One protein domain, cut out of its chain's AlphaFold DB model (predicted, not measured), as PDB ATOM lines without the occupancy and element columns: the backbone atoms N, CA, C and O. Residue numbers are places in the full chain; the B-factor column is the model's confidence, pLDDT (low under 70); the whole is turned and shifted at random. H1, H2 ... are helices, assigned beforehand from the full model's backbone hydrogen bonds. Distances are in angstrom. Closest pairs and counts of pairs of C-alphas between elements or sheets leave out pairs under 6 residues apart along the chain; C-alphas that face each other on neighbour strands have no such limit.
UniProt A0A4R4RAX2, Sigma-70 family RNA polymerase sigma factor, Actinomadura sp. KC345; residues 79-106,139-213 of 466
ATOM      1  N   ASP A  79     334.715 301.413 154.906       64.12
ATOM      2  CA  ASP A  79     334.355 299.999 155.023       64.12
ATOM      3  C   ASP A  79     333.169 299.719 154.084       64.12
ATOM      4  O   ASP A  79     332.011 299.716 154.502       64.12
ATOM      5  N   ALA A  80     333.465 299.495 152.800       62.34
ATOM      6  CA  ALA A  80     332.504 299.298 151.700       62.34
ATOM      7  C   ALA A  80     331.676 297.986 151.767       62.34
ATOM      8  O   ALA A  80     331.274 297.435 150.742       62.34
ATOM      9  N   PHE A  81     331.453 297.464 152.976       71.69
ATOM     10  CA  PHE A  81     330.750 296.213 153.274       71.69
ATOM     11  C   PHE A  81     329.654 296.359 154.345       71.69
ATOM     12  O   PHE A  81     328.977 295.372 154.624       71.69
ATOM     13  N   LEU A  82     329.490 297.545 154.946       77.38
ATOM     14  CA  LEU A  82     328.425 297.816 155.920       77.38
ATOM     15  C   LEU A  82     327.061 297.916 155.225       77.38
ATOM     16  O   LEU A  82     326.970 298.487 154.137       77.38
ATOM     17  N   ASP A  83     326.001 297.445 155.884       86.31
ATOM     18  CA  ASP A  83     324.626 297.802 155.510       86.31
ATOM     19  C   ASP A  83     324.176 299.140 156.139       86.31
ATOM     20  O   ASP A  83     324.882 299.735 156.958       86.31
ATOM     21  N   ASP A  84     322.996 299.637 155.751       85.31
ATOM     22  CA  ASP A  84     322.452 300.915 156.239       85.31
ATOM     23  C   ASP A  84     322.281 300.960 157.772       85.31
ATOM     24  O   ASP A  84     322.405 302.027 158.381       85.31
ATOM     25  N   ALA A  85     322.005 299.821 158.417       85.38
ATOM     26  CA  ALA A  85     321.804 299.731 159.861       85.38
ATOM     27  C   ALA A  85     323.142 299.673 160.614       85.38
ATOM     28  O   ALA A  85     323.303 300.359 161.629       85.38
ATOM     29  N   GLU A  86     324.125 298.931 160.098       84.44
ATOM     30  CA  GLU A  86     325.500 298.950 160.606       84.44
ATOM     31  C   GLU A  86     326.140 300.337 160.434       84.44
ATOM     32  O   GLU A  86     326.785 300.846 161.357       84.44
ATOM     33  N   LEU A  87     325.916 300.995 159.291       83.56
ATOM     34  CA  LEU A  87     326.361 302.364 159.031       83.56
ATOM     35  C   LEU A  87     325.705 303.358 159.999       83.56
ATOM     36  O   LEU A  87     326.409 304.176 160.596       83.56
ATOM     37  N   ALA A  88     324.390 303.261 160.222       84.25
ATOM     38  CA  ALA A  88     323.696 304.075 161.219       84.25
ATOM     39  C   ALA A  88     324.289 303.868 162.623       84.25
ATOM     40  O   ALA A  88     324.701 304.838 163.264       84.25
ATOM     41  N   GLN A  89     324.440 302.618 163.076       81.69
ATOM     42  CA  GLN A  89     325.041 302.300 164.377       81.69
ATOM     43  C   GLN A  89     326.483 302.831 164.497       81.69
ATOM     44  O   GLN A  89     326.892 303.313 165.561       81.69
ATOM     45  N   ARG A  90     327.260 302.800 163.407       82.06
ATOM     46  CA  ARG A  90     328.617 303.356 163.351       82.06
ATOM     47  C   ARG A  90     328.620 304.880 163.476       82.06
ATOM     48  O   ARG A  90     329.426 305.424 164.231       82.06
ATOM     49  N   LEU A  91     327.717 305.575 162.785       83.06
ATOM     50  CA  LEU A  91     327.567 307.031 162.875       83.06
ATOM     51  C   LEU A  91     327.120 307.468 164.280       83.06
ATOM     52  O   LEU A  91     327.675 308.421 164.827       83.06
ATOM     53  N   GLU A  92     326.202 306.735 164.914       81.12
ATOM     54  CA  GLU A  92     325.805 306.962 166.310       81.12
ATOM     55  C   GLU A  92     326.981 306.812 167.286       81.12
ATOM     56  O   GLU A  92     327.194 307.659 168.159       81.12
ATOM     57  N   ALA A  93     327.780 305.753 167.129       81.75
ATOM     58  CA  ALA A  93     328.958 305.526 167.956       81.75
ATOM     59  C   ALA A  93     330.048 306.592 167.723       81.75
ATOM     60  O   ALA A  93     330.653 307.055 168.693       81.75
ATOM     61  N   ARG A  94     330.240 307.073 166.483       84.62
ATOM     62  CA  ARG A  94     331.090 308.246 166.193       84.62
ATOM     63  C   ARG A  94     330.582 309.494 166.929       84.62
ATOM     64  O   ARG A  94     331.375 310.154 167.596       84.62
ATOM     65  N   GLN A  95     329.281 309.803 166.883       81.56
ATOM     66  CA  GLN A  95     328.705 310.961 167.595       81.56
ATOM     67  C   GLN A  95     328.928 310.889 169.116       81.56
ATOM     68  O   GLN A  95     329.336 311.883 169.722       81.56
ATOM     69  N   LEU A  96     328.717 309.716 169.727       80.62
ATOM     70  CA  LEU A  96     328.982 309.474 171.152       80.62
ATOM     71  C   LEU A  96     330.450 309.755 171.518       80.62
ATOM     72  O   LEU A  96     330.727 310.430 172.510       80.62
ATOM     73  N   VAL A  97     331.391 309.284 170.692       83.56
ATOM     74  CA  VAL A  97     332.832 309.510 170.884       83.56
ATOM     75  C   VAL A  97     333.209 310.976 170.696       83.56
ATOM     76  O   VAL A  97     333.945 311.514 171.520       83.56
ATOM     77  N   HIS A  98     332.684 311.657 169.674       81.19
ATOM     78  CA  HIS A  98     332.925 313.088 169.467       81.19
ATOM     79  C   HIS A  98     332.434 313.936 170.651       81.19
ATOM     80  O   HIS A  98     333.177 314.801 171.121       81.19
ATOM     81  N   GLY A  99     331.232 313.661 171.176       79.19
ATOM     82  CA  GLY A  99     330.694 314.343 172.358       79.19
ATOM     83  C   GLY A  99     331.543 314.116 173.614       79.19
ATOM     84  O   GLY A  99     331.882 315.070 174.317       79.19
ATOM     85  N   ALA A 100     331.972 312.874 173.861       83.44
ATOM     86  CA  ALA A 100     332.845 312.557 174.989       83.44
ATOM     87  C   ALA A 100     334.230 313.224 174.863       83.44
ATOM     88  O   ALA A 100     334.682 313.894 175.792       83.44
ATOM     89  N   LEU A 101     334.880 313.119 173.696       83.75
ATOM     90  CA  LEU A 101     336.181 313.742 173.421       83.75
ATOM     91  C   LEU A 101     336.139 315.273 173.532       83.75
ATOM     92  O   LEU A 101     337.126 315.870 173.964       83.75
ATOM     93  N   ALA A 102     335.020 315.925 173.200       80.06
ATOM     94  CA  ALA A 102     334.865 317.372 173.367       80.06
ATOM     95  C   ALA A 102     335.009 317.828 174.835       80.06
ATOM     96  O   ALA A 102     335.395 318.970 175.091       80.06
ATOM     97  N   GLY A 103     334.756 316.940 175.806       78.12
ATOM     98  CA  GLY A 103     334.992 317.191 177.228       78.12
ATOM     99  C   GLY A 103     336.472 317.267 177.637       78.12
ATOM    100  O   GLY A 103     336.766 317.832 178.692       78.12
ATOM    101  N   LEU A 104     337.393 316.729 176.825       85.94
ATOM    102  CA  LEU A 104     338.806 316.536 177.173       85.94
ATOM    103  C   LEU A 104     339.730 317.632 176.613       85.94
ATOM    104  O   LEU A 104     339.569 318.140 175.491       85.94
ATOM    105  N   ARG A 105     340.773 317.962 177.385       88.62
ATOM    106  CA  ARG A 105     341.811 318.930 176.994       88.62
ATOM    107  C   ARG A 105     342.588 318.422 175.777       88.62
ATOM    108  O   ARG A 105     342.731 317.221 175.569       88.62
ATOM    109  N   GLY A 106     343.170 319.336 174.994       89.12
ATOM    110  CA  GLY A 106     343.891 318.983 173.759       89.12
ATOM    111  C   GLY A 106     344.984 317.920 173.951       89.12
ATOM    112  O   GLY A 106     345.043 316.971 173.181       89.12
ATOM    113  N   LEU A 139     349.134 311.322 183.122       95.75
ATOM    114  CA  LEU A 139     348.326 311.894 182.034       95.75
ATOM    115  C   LEU A 139     347.488 310.837 181.300       95.75
ATOM    116  O   LEU A 139     346.332 311.099 180.969       95.75
ATOM    117  N   THR A 140     348.065 309.672 181.000       94.56
ATOM    118  CA  THR A 140     347.374 308.618 180.243       94.56
ATOM    119  C   THR A 140     346.316 307.898 181.079       94.56
ATOM    120  O   THR A 140     345.242 307.593 180.556       94.56
ATOM    121  N   GLY A 141     346.562 307.699 182.379       93.12
ATOM    122  CA  GLY A 141     345.557 307.232 183.334       93.12
ATOM    123  C   GLY A 141     344.392 308.216 183.480       93.12
ATOM    124  O   GLY A 141     343.239 307.837 183.268       93.12
ATOM    125  N   ASP A 142     344.697 309.489 183.750       92.69
ATOM    126  CA  ASP A 142     343.713 310.568 183.912       92.69
ATOM    127  C   ASP A 142     342.854 310.750 182.655       92.69
ATOM    128  O   ASP A 142     341.626 310.816 182.734       92.69
ATOM    129  N   ALA A 143     343.486 310.814 181.479       92.50
ATOM    130  CA  ALA A 143     342.783 310.980 180.213       92.50
ATOM    131  C   ALA A 143     341.863 309.785 179.929       92.50
ATOM    132  O   ALA A 143     340.730 309.979 179.484       92.50
ATOM    133  N   ARG A 144     342.304 308.556 180.236       90.38
ATOM    134  CA  ARG A 144     341.465 307.367 180.077       90.38
ATOM    135  C   ARG A 144     340.255 307.398 181.004       90.38
ATOM    136  O   ARG A 144     339.147 307.202 180.513       90.38
ATOM    137  N   ALA A 145     340.450 307.660 182.296       88.94
ATOM    138  CA  ALA A 145     339.351 307.743 183.257       88.94
ATOM    139  C   ALA A 145     338.318 308.796 182.819       88.94
ATOM    140  O   ALA A 145     337.138 308.485 182.681       88.94
ATOM    141  N   ARG A 146     338.787 309.999 182.449       89.25
ATOM    142  CA  ARG A 146     337.946 311.082 181.910       89.25
ATOM    143  C   ARG A 146     337.178 310.678 180.651       89.25
ATOM    144  O   ARG A 146     336.048 311.128 180.486       89.25
ATOM    145  N   LEU A 147     337.758 309.863 179.766       88.50
ATOM    146  CA  LEU A 147     337.072 309.381 178.565       88.50
ATOM    147  C   LEU A 147     336.039 308.289 178.883       88.50
ATOM    148  O   LEU A 147     334.924 308.374 178.378       88.50
ATOM    149  N   ASP A 148     336.378 307.296 179.712       87.25
ATOM    150  CA  ASP A 148     335.433 306.254 180.139       87.25
ATOM    151  C   ASP A 148     334.235 306.898 180.904       87.25
ATOM    152  O   ASP A 148     333.082 306.563 180.625       87.25
ATOM    153  N   ASP A 149     334.459 307.918 181.751       87.44
ATOM    154  CA  ASP A 149     333.389 308.695 182.414       87.44
ATOM    155  C   ASP A 149     332.571 309.571 181.446       87.44
ATOM    156  O   ASP A 149     331.340 309.614 181.530       87.44
ATOM    157  N   ALA A 150     333.217 310.260 180.498       87.62
ATOM    158  CA  ALA A 150     332.524 311.087 179.508       87.62
ATOM    159  C   ALA A 150     331.676 310.249 178.531       87.62
ATOM    160  O   ALA A 150     330.598 310.685 178.124       87.62
ATOM    161  N   LEU A 151     332.121 309.035 178.190       86.25
ATOM    162  CA  LEU A 151     331.349 308.068 177.407       86.25
ATOM    163  C   LEU A 151     330.191 307.476 178.213       86.25
ATOM    164  O   LEU A 151     329.095 307.325 177.668       86.25
ATOM    165  N   ALA A 152     330.386 307.199 179.506       85.69
ATOM    166  CA  ALA A 152     329.295 306.789 180.383       85.69
ATOM    167  C   ALA A 152     328.218 307.881 180.487       85.69
ATOM    168  O   ALA A 152     327.033 307.583 180.338       85.69
ATOM    169  N   ALA A 153     328.618 309.147 180.639       86.88
ATOM    170  CA  ALA A 153     327.713 310.295 180.605       86.88
ATOM    171  C   ALA A 153     326.985 310.423 179.256       86.88
ATOM    172  O   ALA A 153     325.757 310.480 179.232       86.88
ATOM    173  N   ALA A 154     327.702 310.394 178.128       84.12
ATOM    174  CA  ALA A 154     327.094 310.465 176.797       84.12
ATOM    175  C   ALA A 154     326.093 309.313 176.547       84.12
ATOM    176  O   ALA A 154     325.005 309.535 176.016       84.12
ATOM    177  N   SER A 155     326.422 308.097 176.992       83.81
ATOM    178  CA  SER A 155     325.541 306.928 176.921       83.81
ATOM    179  C   SER A 155     324.307 307.053 177.823       83.81
ATOM    180  O   SER A 155     323.207 306.708 177.395       83.81
ATOM    181  N   ILE A 156     324.452 307.568 179.049       85.88
ATOM    182  CA  ILE A 156     323.339 307.756 179.996       85.88
ATOM    183  C   ILE A 156     322.405 308.890 179.555       85.88
ATOM    184  O   ILE A 156     321.198 308.767 179.737       85.88
ATOM    185  N   ALA A 157     322.932 309.952 178.938       84.62
ATOM    186  CA  ALA A 157     322.131 311.010 178.327       84.62
ATOM    187  C   ALA A 157     321.300 310.495 177.146       84.62
ATOM    188  O   ALA A 157     320.095 310.722 177.094       84.62
ATOM    189  N   ARG A 158     321.937 309.774 176.212       79.50
ATOM    190  CA  ARG A 158     321.266 309.267 175.008       79.50
ATOM    191  C   ARG A 158     320.259 308.160 175.320       79.50
ATOM    192  O   ARG A 158     319.164 308.160 174.774       79.50
ATOM    193  N   ASN A 159     320.613 307.244 176.221       78.44
ATOM    194  CA  ASN A 159     319.746 306.163 176.697       78.44
ATOM    195  C   ASN A 159     319.020 306.570 178.000       78.44
ATOM    196  O   ASN A 159     318.888 305.776 178.941       78.44
ATOM    197  N   GLY A 160     318.621 307.844 178.080       63.38
ATOM    198  CA  GLY A 160     317.996 308.445 179.251       63.38
ATOM    199  C   GLY A 160     316.647 307.801 179.554       63.38
ATOM    200  O   GLY A 160     315.748 307.800 178.723       63.38
ATOM    201  N   GLY A 161     316.499 307.259 180.763       68.19
ATOM    202  CA  GLY A 161     315.234 306.689 181.231       68.19
ATOM    203  C   GLY A 161     315.078 306.887 182.732       68.19
ATOM    204  O   GLY A 161     316.021 306.616 183.477       68.19
ATOM    205  N   ASP A 162     313.906 307.356 183.146       69.50
ATOM    206  CA  ASP A 162     313.390 307.494 184.520       69.50
ATOM    207  C   ASP A 162     314.208 308.318 185.534       69.50
ATOM    208  O   ASP A 162     313.768 308.498 186.669       69.50
ATOM    209  N   CYS A 163     315.369 308.870 185.165       88.50
ATOM    210  CA  CYS A 163     316.112 309.779 186.034       88.50
ATOM    211  C   CYS A 163     315.826 311.254 185.679       88.50
ATOM    212  O   CYS A 163     316.356 311.744 184.676       88.50
ATOM    213  N   PRO A 164     315.062 312.003 186.502       86.94
ATOM    214  CA  PRO A 164     314.716 313.395 186.201       86.94
ATOM    215  C   PRO A 164     315.934 314.333 186.215       86.94
ATOM    216  O   PRO A 164     315.934 315.347 185.525       86.94
ATOM    217  N   GLY A 165     316.997 313.979 186.950       86.69
ATOM    218  CA  GLY A 165     318.256 314.729 186.939       86.69
ATOM    219  C   GLY A 165     319.005 314.634 185.606       86.69
ATOM    220  O   GLY A 165     319.621 315.609 185.191       86.69
ATOM    221  N   VAL A 166     318.912 313.498 184.903       88.56
ATOM    222  CA  VAL A 166     319.478 313.351 183.552       88.56
ATOM    223  C   VAL A 166     318.643 314.132 182.542       88.56
ATOM    224  O   VAL A 166     319.222 314.867 181.749       88.56
ATOM    225  N   ALA A 167     317.310 314.022 182.611       86.12
ATOM    226  CA  ALA A 167     316.397 314.758 181.732       86.12
ATOM    227  C   ALA A 167     316.678 316.268 181.777       86.12
ATOM    228  O   ALA A 167     317.044 316.841 180.758       86.12
ATOM    229  N   ALA A 168     316.685 316.876 182.968       87.44
ATOM    230  CA  ALA A 168     316.961 318.305 183.124       87.44
ATOM    231  C   ALA A 168     318.322 318.750 182.540       87.44
ATOM    232  O   ALA A 168     318.417 319.825 181.953       87.44
ATOM    233  N   ILE A 169     319.378 317.931 182.657       86.88
ATOM    234  CA  ILE A 169     320.706 318.249 182.092       86.88
ATOM    235  C   ILE A 169     320.716 318.136 180.555       86.88
ATOM    236  O   ILE A 169     321.452 318.869 179.893       86.88
ATOM    237  N   VAL A 170     319.918 317.229 179.982       85.81
ATOM    238  CA  VAL A 170     319.772 317.070 178.526       85.81
ATOM    239  C   VAL A 170     318.878 318.168 177.942       85.81
ATOM    240  O   VAL A 170     319.258 318.768 176.940       85.81
ATOM    241  N   ASP A 171     317.764 318.499 178.595       85.12
ATOM    242  CA  ASP A 171     316.824 319.547 178.170       85.12
ATOM    243  C   ASP A 171     317.476 320.944 178.164       85.12
ATOM    244  O   ASP A 171     317.224 321.750 177.269       85.12
ATOM    245  N   GLU A 172     318.372 321.229 179.118       83.31
ATOM    246  CA  GLU A 172     319.197 322.448 179.127       83.31
ATOM    247  C   GLU A 172     320.267 322.490 178.018       83.31
ATOM    248  O   GLU A 172     320.705 323.574 177.625       83.31
ATOM    249  N   GLY A 173     320.785 321.328 177.602       75.81
ATOM    250  CA  GLY A 173     322.053 321.217 176.869       75.81
ATOM    251  C   GLY A 173     321.941 320.792 175.404       75.81
ATOM    252  O   GLY A 173     322.851 321.080 174.626       75.81
ATOM    253  N   GLY A 174     320.855 320.115 175.031       78.56
ATOM    254  CA  GLY A 174     320.679 319.487 173.723       78.56
ATOM    255  C   GLY A 174     321.568 318.256 173.491       78.56
ATOM    256  O   GLY A 174     322.315 317.804 174.362       78.56
ATOM    257  N   TRP A 175     321.484 317.707 172.275       75.75
ATOM    258  CA  TRP A 175     322.308 316.586 171.814       75.75
ATOM    259  C   TRP A 175     323.041 316.943 170.506       75.75
ATOM    260  O   TRP A 175     322.391 317.471 169.602       75.75
ATOM    261  N   PRO A 176     324.345 316.624 170.345       77.31
ATOM    262  CA  PRO A 176     325.258 316.027 171.328       77.31
ATOM    263  C   PRO A 176     325.528 316.925 172.542       77.31
ATOM    264  O   PRO A 176     325.577 318.145 172.408       77.31
ATOM    265  N   LEU A 177     325.741 316.323 173.720       79.19
ATOM    266  CA  LEU A 177     325.994 317.087 174.946       79.19
ATOM    267  C   LEU A 177     327.235 317.994 174.810       79.19
ATOM    268  O   LEU A 177     328.327 317.496 174.517       79.19
ATOM    269  N   PRO A 178     327.129 319.301 175.111       84.12
ATOM    270  CA  PRO A 178     328.281 320.191 175.118       84.12
ATOM    271  C   PRO A 178     329.187 319.904 176.336       84.12
ATOM    272  O   PRO A 178     328.713 319.406 177.362       84.12
ATOM    273  N   PRO A 179     330.481 320.285 176.309       84.81
ATOM    274  CA  PRO A 179     331.433 320.015 177.394       84.81
ATOM    275  C   PRO A 179     330.984 320.380 178.830       84.81
ATOM    276  O   PRO A 179     331.308 319.619 179.744       84.81
ATOM    277  N   PRO A 180     330.262 321.494 179.106       87.56
ATOM    278  CA  PRO A 180     329.686 321.728 180.435       87.56
ATOM    279  C   PRO A 180     328.557 320.752 180.806       87.56
ATOM    280  O   PRO A 180     328.479 320.367 181.969       87.56
ATOM    281  N   GLY A 181     327.731 320.316 179.848       88.12
ATOM    282  CA  GLY A 181     326.675 319.319 180.061       88.12
ATOM    283  C   GLY A 181     327.248 317.947 180.419       88.12
ATOM    284  O   GLY A 181     326.829 317.345 181.404       88.12
ATOM    285  N   VAL A 182     328.304 317.513 179.715       87.69
ATOM    286  CA  VAL A 182     329.061 316.294 180.067       87.69
ATOM    287  C   VAL A 182     329.577 316.369 181.511       87.69
ATOM    288  O   VAL A 182     329.386 315.429 182.277       87.69
ATOM    289  N   ARG A 183     330.160 317.503 181.933       89.06
ATOM    290  CA  ARG A 183     330.644 317.682 183.318       89.06
ATOM    291  C   ARG A 183     329.520 317.689 184.361       89.06
ATOM    292  O   ARG A 183     329.689 317.059 185.402       89.06
ATOM    293  N   LYS A 184     328.384 318.351 184.088       90.94
ATOM    294  CA  LYS A 184     327.183 318.278 184.947       90.94
ATOM    295  C   LYS A 184     326.741 316.824 185.132       90.94
ATOM    296  O   LYS A 184     326.471 316.402 186.253       90.94
ATOM    297  N   LEU A 185     326.698 316.057 184.041       89.50
ATOM    298  CA  LEU A 185     326.202 314.685 184.056       89.50
ATOM    299  C   LEU A 185     327.167 313.698 184.729       89.50
ATOM    300  O   LEU A 185     326.699 312.839 185.470       89.50
ATOM    301  N   VAL A 186     328.487 313.841 184.566       90.81
ATOM    302  CA  VAL A 186     329.469 313.046 185.336       90.81
ATOM    303  C   VAL A 186     329.270 313.259 186.842       90.81
ATOM    304  O   VAL A 186     329.113 312.286 187.573       90.81
ATOM    305  N   HIS A 187     329.143 314.508 187.302       92.81
ATOM    306  CA  HIS A 187     328.898 314.793 188.722       92.81
ATOM    307  C   HIS A 187     327.521 314.300 189.221       92.81
ATOM    308  O   HIS A 187     327.353 313.883 190.369       92.81
ATOM    309  N   HIS A 188     326.516 314.276 188.343       92.56
ATOM    310  CA  HIS A 188     325.235 313.637 188.636       92.56
ATOM    311  C   HIS A 188     325.350 312.101 188.746       92.56
ATOM    312  O   HIS A 188     324.688 311.495 189.586       92.56
ATOM    313  N   ILE A 189     326.210 311.455 187.953       91.19
ATOM    314  CA  ILE A 189     326.472 310.007 188.034       91.19
ATOM    315  C   ILE A 189     327.183 309.641 189.347       91.19
ATOM    316  O   ILE A 189     326.846 308.619 189.940       91.19
ATOM    317  N   GLU A 190     328.091 310.487 189.847       90.75
ATOM    318  CA  GLU A 190     328.734 310.324 191.166       90.75
ATOM    319  C   GLU A 190     327.728 310.350 192.333       90.75
ATOM    320  O   GLU A 190     327.949 309.714 193.363       90.75
ATOM    321  N   THR A 191     326.623 311.089 192.185       93.00
ATOM    322  CA  THR A 191     325.661 311.369 193.267       93.00
ATOM    323  C   THR A 191     324.346 310.589 193.159       93.00
ATOM    324  O   THR A 191     323.672 310.384 194.170       93.00
ATOM    325  N   CYS A 192     323.969 310.104 191.972       92.25
ATOM    326  CA  CYS A 192     322.732 309.360 191.742       92.25
ATOM    327  C   CYS A 192     322.978 307.852 191.568       92.25
ATOM    328  O   CYS A 192     323.478 307.408 190.534       92.25
ATOM    329  N   GLN A 193     322.522 307.039 192.530       89.00
ATOM    330  CA  GLN A 193     322.697 305.576 192.503       89.00
ATOM    331  C   GLN A 193     322.117 304.897 191.247       89.00
ATOM    332  O   GLN A 193     322.692 303.924 190.760       89.00
ATOM    333  N   VAL A 194     321.018 305.417 190.682       88.88
ATOM    334  CA  VAL A 194     320.416 304.889 189.438       88.88
ATOM    335  C   VAL A 194     321.361 305.070 188.248       88.88
ATOM    336  O   VAL A 194     321.477 304.180 187.407       88.88
ATOM    337  N   CYS A 195     322.057 306.204 188.185       89.12
ATOM    338  CA  CYS A 195     322.992 306.533 187.114       89.12
ATOM    339  C   CYS A 195     324.349 305.840 187.327       89.12
ATOM    340  O   CYS A 195     324.896 305.278 186.378       89.12
ATOM    341  N   ALA A 196     324.830 305.757 188.572       87.88
ATOM    342  CA  ALA A 196     325.996 304.952 188.942       87.88
ATOM    343  C   ALA A 196     325.831 303.476 188.523       87.88
ATOM    344  O   ALA A 196     326.679 302.932 187.822       87.88
ATOM    345  N   ALA A 197     324.686 302.851 188.825       85.94
ATOM    346  CA  ALA A 197     324.397 301.464 188.439       85.94
ATOM    347  C   ALA A 197     324.254 301.232 186.913       85.94
ATOM    348  O   ALA A 197     324.229 300.079 186.462       85.94
ATOM    349  N   ARG A 198     324.149 302.307 186.112       83.94
ATOM    350  CA  ARG A 198     324.197 302.265 184.639       83.94
ATOM    351  C   ARG A 198     325.612 302.472 184.091       83.94
ATOM    352  O   ARG A 198     325.934 301.836 183.092       83.94
ATOM    353  N   ARG A 199     326.459 303.288 184.739       82.94
ATOM    354  CA  ARG A 199     327.856 303.562 184.331       82.94
ATOM    355  C   ARG A 199     328.638 302.276 184.078       82.94
ATOM    356  O   ARG A 199     329.183 302.096 182.990       82.94
ATOM    357  N   ASP A 200     328.589 301.343 185.023       73.25
ATOM    358  CA  ASP A 200     329.354 300.088 184.980       73.25
ATOM    359  C   ASP A 200     328.856 299.082 183.916       73.25
ATOM    360  O   ASP A 200     329.447 298.019 183.732       73.25
ATOM    361  N   ARG A 201     327.777 299.410 183.187       71.44
ATOM    362  CA  ARG A 201     327.239 298.623 182.062       71.44
ATOM    363  C   ARG A 201     327.625 299.187 180.689       71.44
ATOM    364  O   ARG A 201     327.197 298.644 179.672       71.44
ATOM    365  N   THR A 202     328.366 300.294 180.638       65.88
ATOM    366  CA  THR A 202     328.688 300.995 179.383       65.88
ATOM    367  C   THR A 202     329.902 300.400 178.654       65.88
ATOM    368  O   THR A 202     330.682 299.625 179.210       65.88
ATOM    369  N   VAL A 203     330.034 300.698 177.357       63.31
ATOM    370  CA  VAL A 203     331.087 300.132 176.498       63.31
ATOM    371  C   VAL A 203     332.398 300.894 176.693       63.31
ATOM    372  O   VAL A 203     332.441 302.110 176.534       63.31
ATOM    373  N   SER A 204     333.478 300.162 176.973       67.62
ATOM    374  CA  SER A 204     334.811 300.725 177.215       67.62
ATOM    375  C   SER A 204     335.338 301.586 176.057       67.62
ATOM    376  O   SER A 204     335.238 301.213 174.883       67.62
ATOM    377  N   ALA A 205     336.010 302.691 176.396       64.88
ATOM    378  CA  ALA A 205     336.546 303.673 175.450       64.88
ATOM    379  C   ALA A 205     337.369 303.073 174.300       64.88
ATOM    380  O   ALA A 205     337.283 303.517 173.155       64.88
ATOM    381  N   ALA A 206     338.140 302.023 174.596       64.12
ATOM    382  CA  ALA A 206     339.012 301.353 173.636       64.12
ATOM    383  C   ALA A 206     338.262 300.651 172.485       64.12
ATOM    384  O   ALA A 206     338.864 300.428 171.440       64.12
ATOM    385  N   ARG A 207     336.975 300.306 172.650       68.94
ATOM    386  CA  ARG A 207     336.136 299.802 171.547       68.94
ATOM    387  C   ARG A 207     335.553 300.938 170.716       68.94
ATOM    388  O   ARG A 207     335.553 300.859 169.496       68.94
ATOM    389  N   LEU A 208     335.075 301.998 171.365       67.50
ATOM    390  CA  LEU A 208     334.380 303.080 170.668       67.50
ATOM    391  C   LEU A 208     335.338 303.940 169.823       67.50
ATOM    392  O   LEU A 208     334.969 304.370 168.736       67.50
ATOM    393  N   LEU A 209     336.607 304.092 170.222       67.56
ATOM    394  CA  LEU A 209     337.612 304.759 169.379       67.56
ATOM    395  C   LEU A 209     337.988 303.988 168.096       67.56
ATOM    396  O   LEU A 209     338.509 304.604 167.171       67.56
ATOM    397  N   GLN A 210     337.680 302.688 167.984       67.81
ATOM    398  CA  GLN A 210     337.876 301.915 166.741       67.81
ATOM    399  C   GLN A 210     336.800 302.201 165.676       67.81
ATOM    400  O   GLN A 210     336.950 301.810 164.524       67.81
ATOM    401  N   VAL A 211     335.723 302.899 166.049       73.44
ATOM    402  CA  VAL A 211     334.623 303.317 165.160       73.44
ATOM    403  C   VAL A 211     334.997 304.581 164.360       73.44
ATOM    404  O   VAL A 211     334.425 304.860 163.297       73.44
ATOM    405  N   MET A 212     335.971 305.343 164.870       77.69
ATOM    406  CA  MET A 212     336.485 306.562 164.247       77.69
ATOM    407  C   MET A 212     337.103 306.263 162.874       77.69
ATOM    408  O   MET A 212     337.709 305.205 162.696       77.69
ATOM    409  N   PRO A 213     336.979 307.182 161.904       76.25
ATOM    410  CA  PRO A 213     337.580 307.002 160.590       76.25
ATOM    411  C   PRO A 213     339.105 306.939 160.647       76.25
ATOM    412  O   PRO A 213     339.735 307.455 161.574       76.25
TER     413      PRO A 213
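Overview. This is residues 79 to 106 and 139 to 213 of the 466 residues of the protein "Sigma-70 family RNA polymerase sigma factor" of Actinomadura sp. KC345 (UniProt A0A4R4RAX2). The long helix H2 runs through a ring made by H1, H4, H5 and H6, with H3 packed on H4. The 103 printed residues include six named helices and no named strand: all helix. The whole is compact, radius of gyration of the C-alphas 13.8 A, spans 43 by 34 by 23 A.

Arrangement. H1, residues 84 to 102, touches H2, residues 139 to 158; the C-alphas of Ala 100 and Ala 150 are closest, 4.8 A. H3, residues 164 to 173, and H4, residues 179 to 191, form a hairpin. H5, residues 193 to 199, and H6, residues 205 to 211, touch H2. Every O i to N i+4 pair is within hydrogen-bond range in H1 to H4, 2 of 3 in H5, 1 of 3 in H6 beside 3 of 4 O i to N i+3.

Along the chain. H1 begins at C-alpha 84, (322.452, 300.915, 156.239); H6 ends at C-alpha 211, (334.623, 303.317, 165.160).

Size, cuts and confidence. Residues 107 to 138 are not printed; C-alphas 106 and 139 are 11.8 A apart. Residues 79 to 80, 160 to 162 and 202 to 210 have pLDDT under 70.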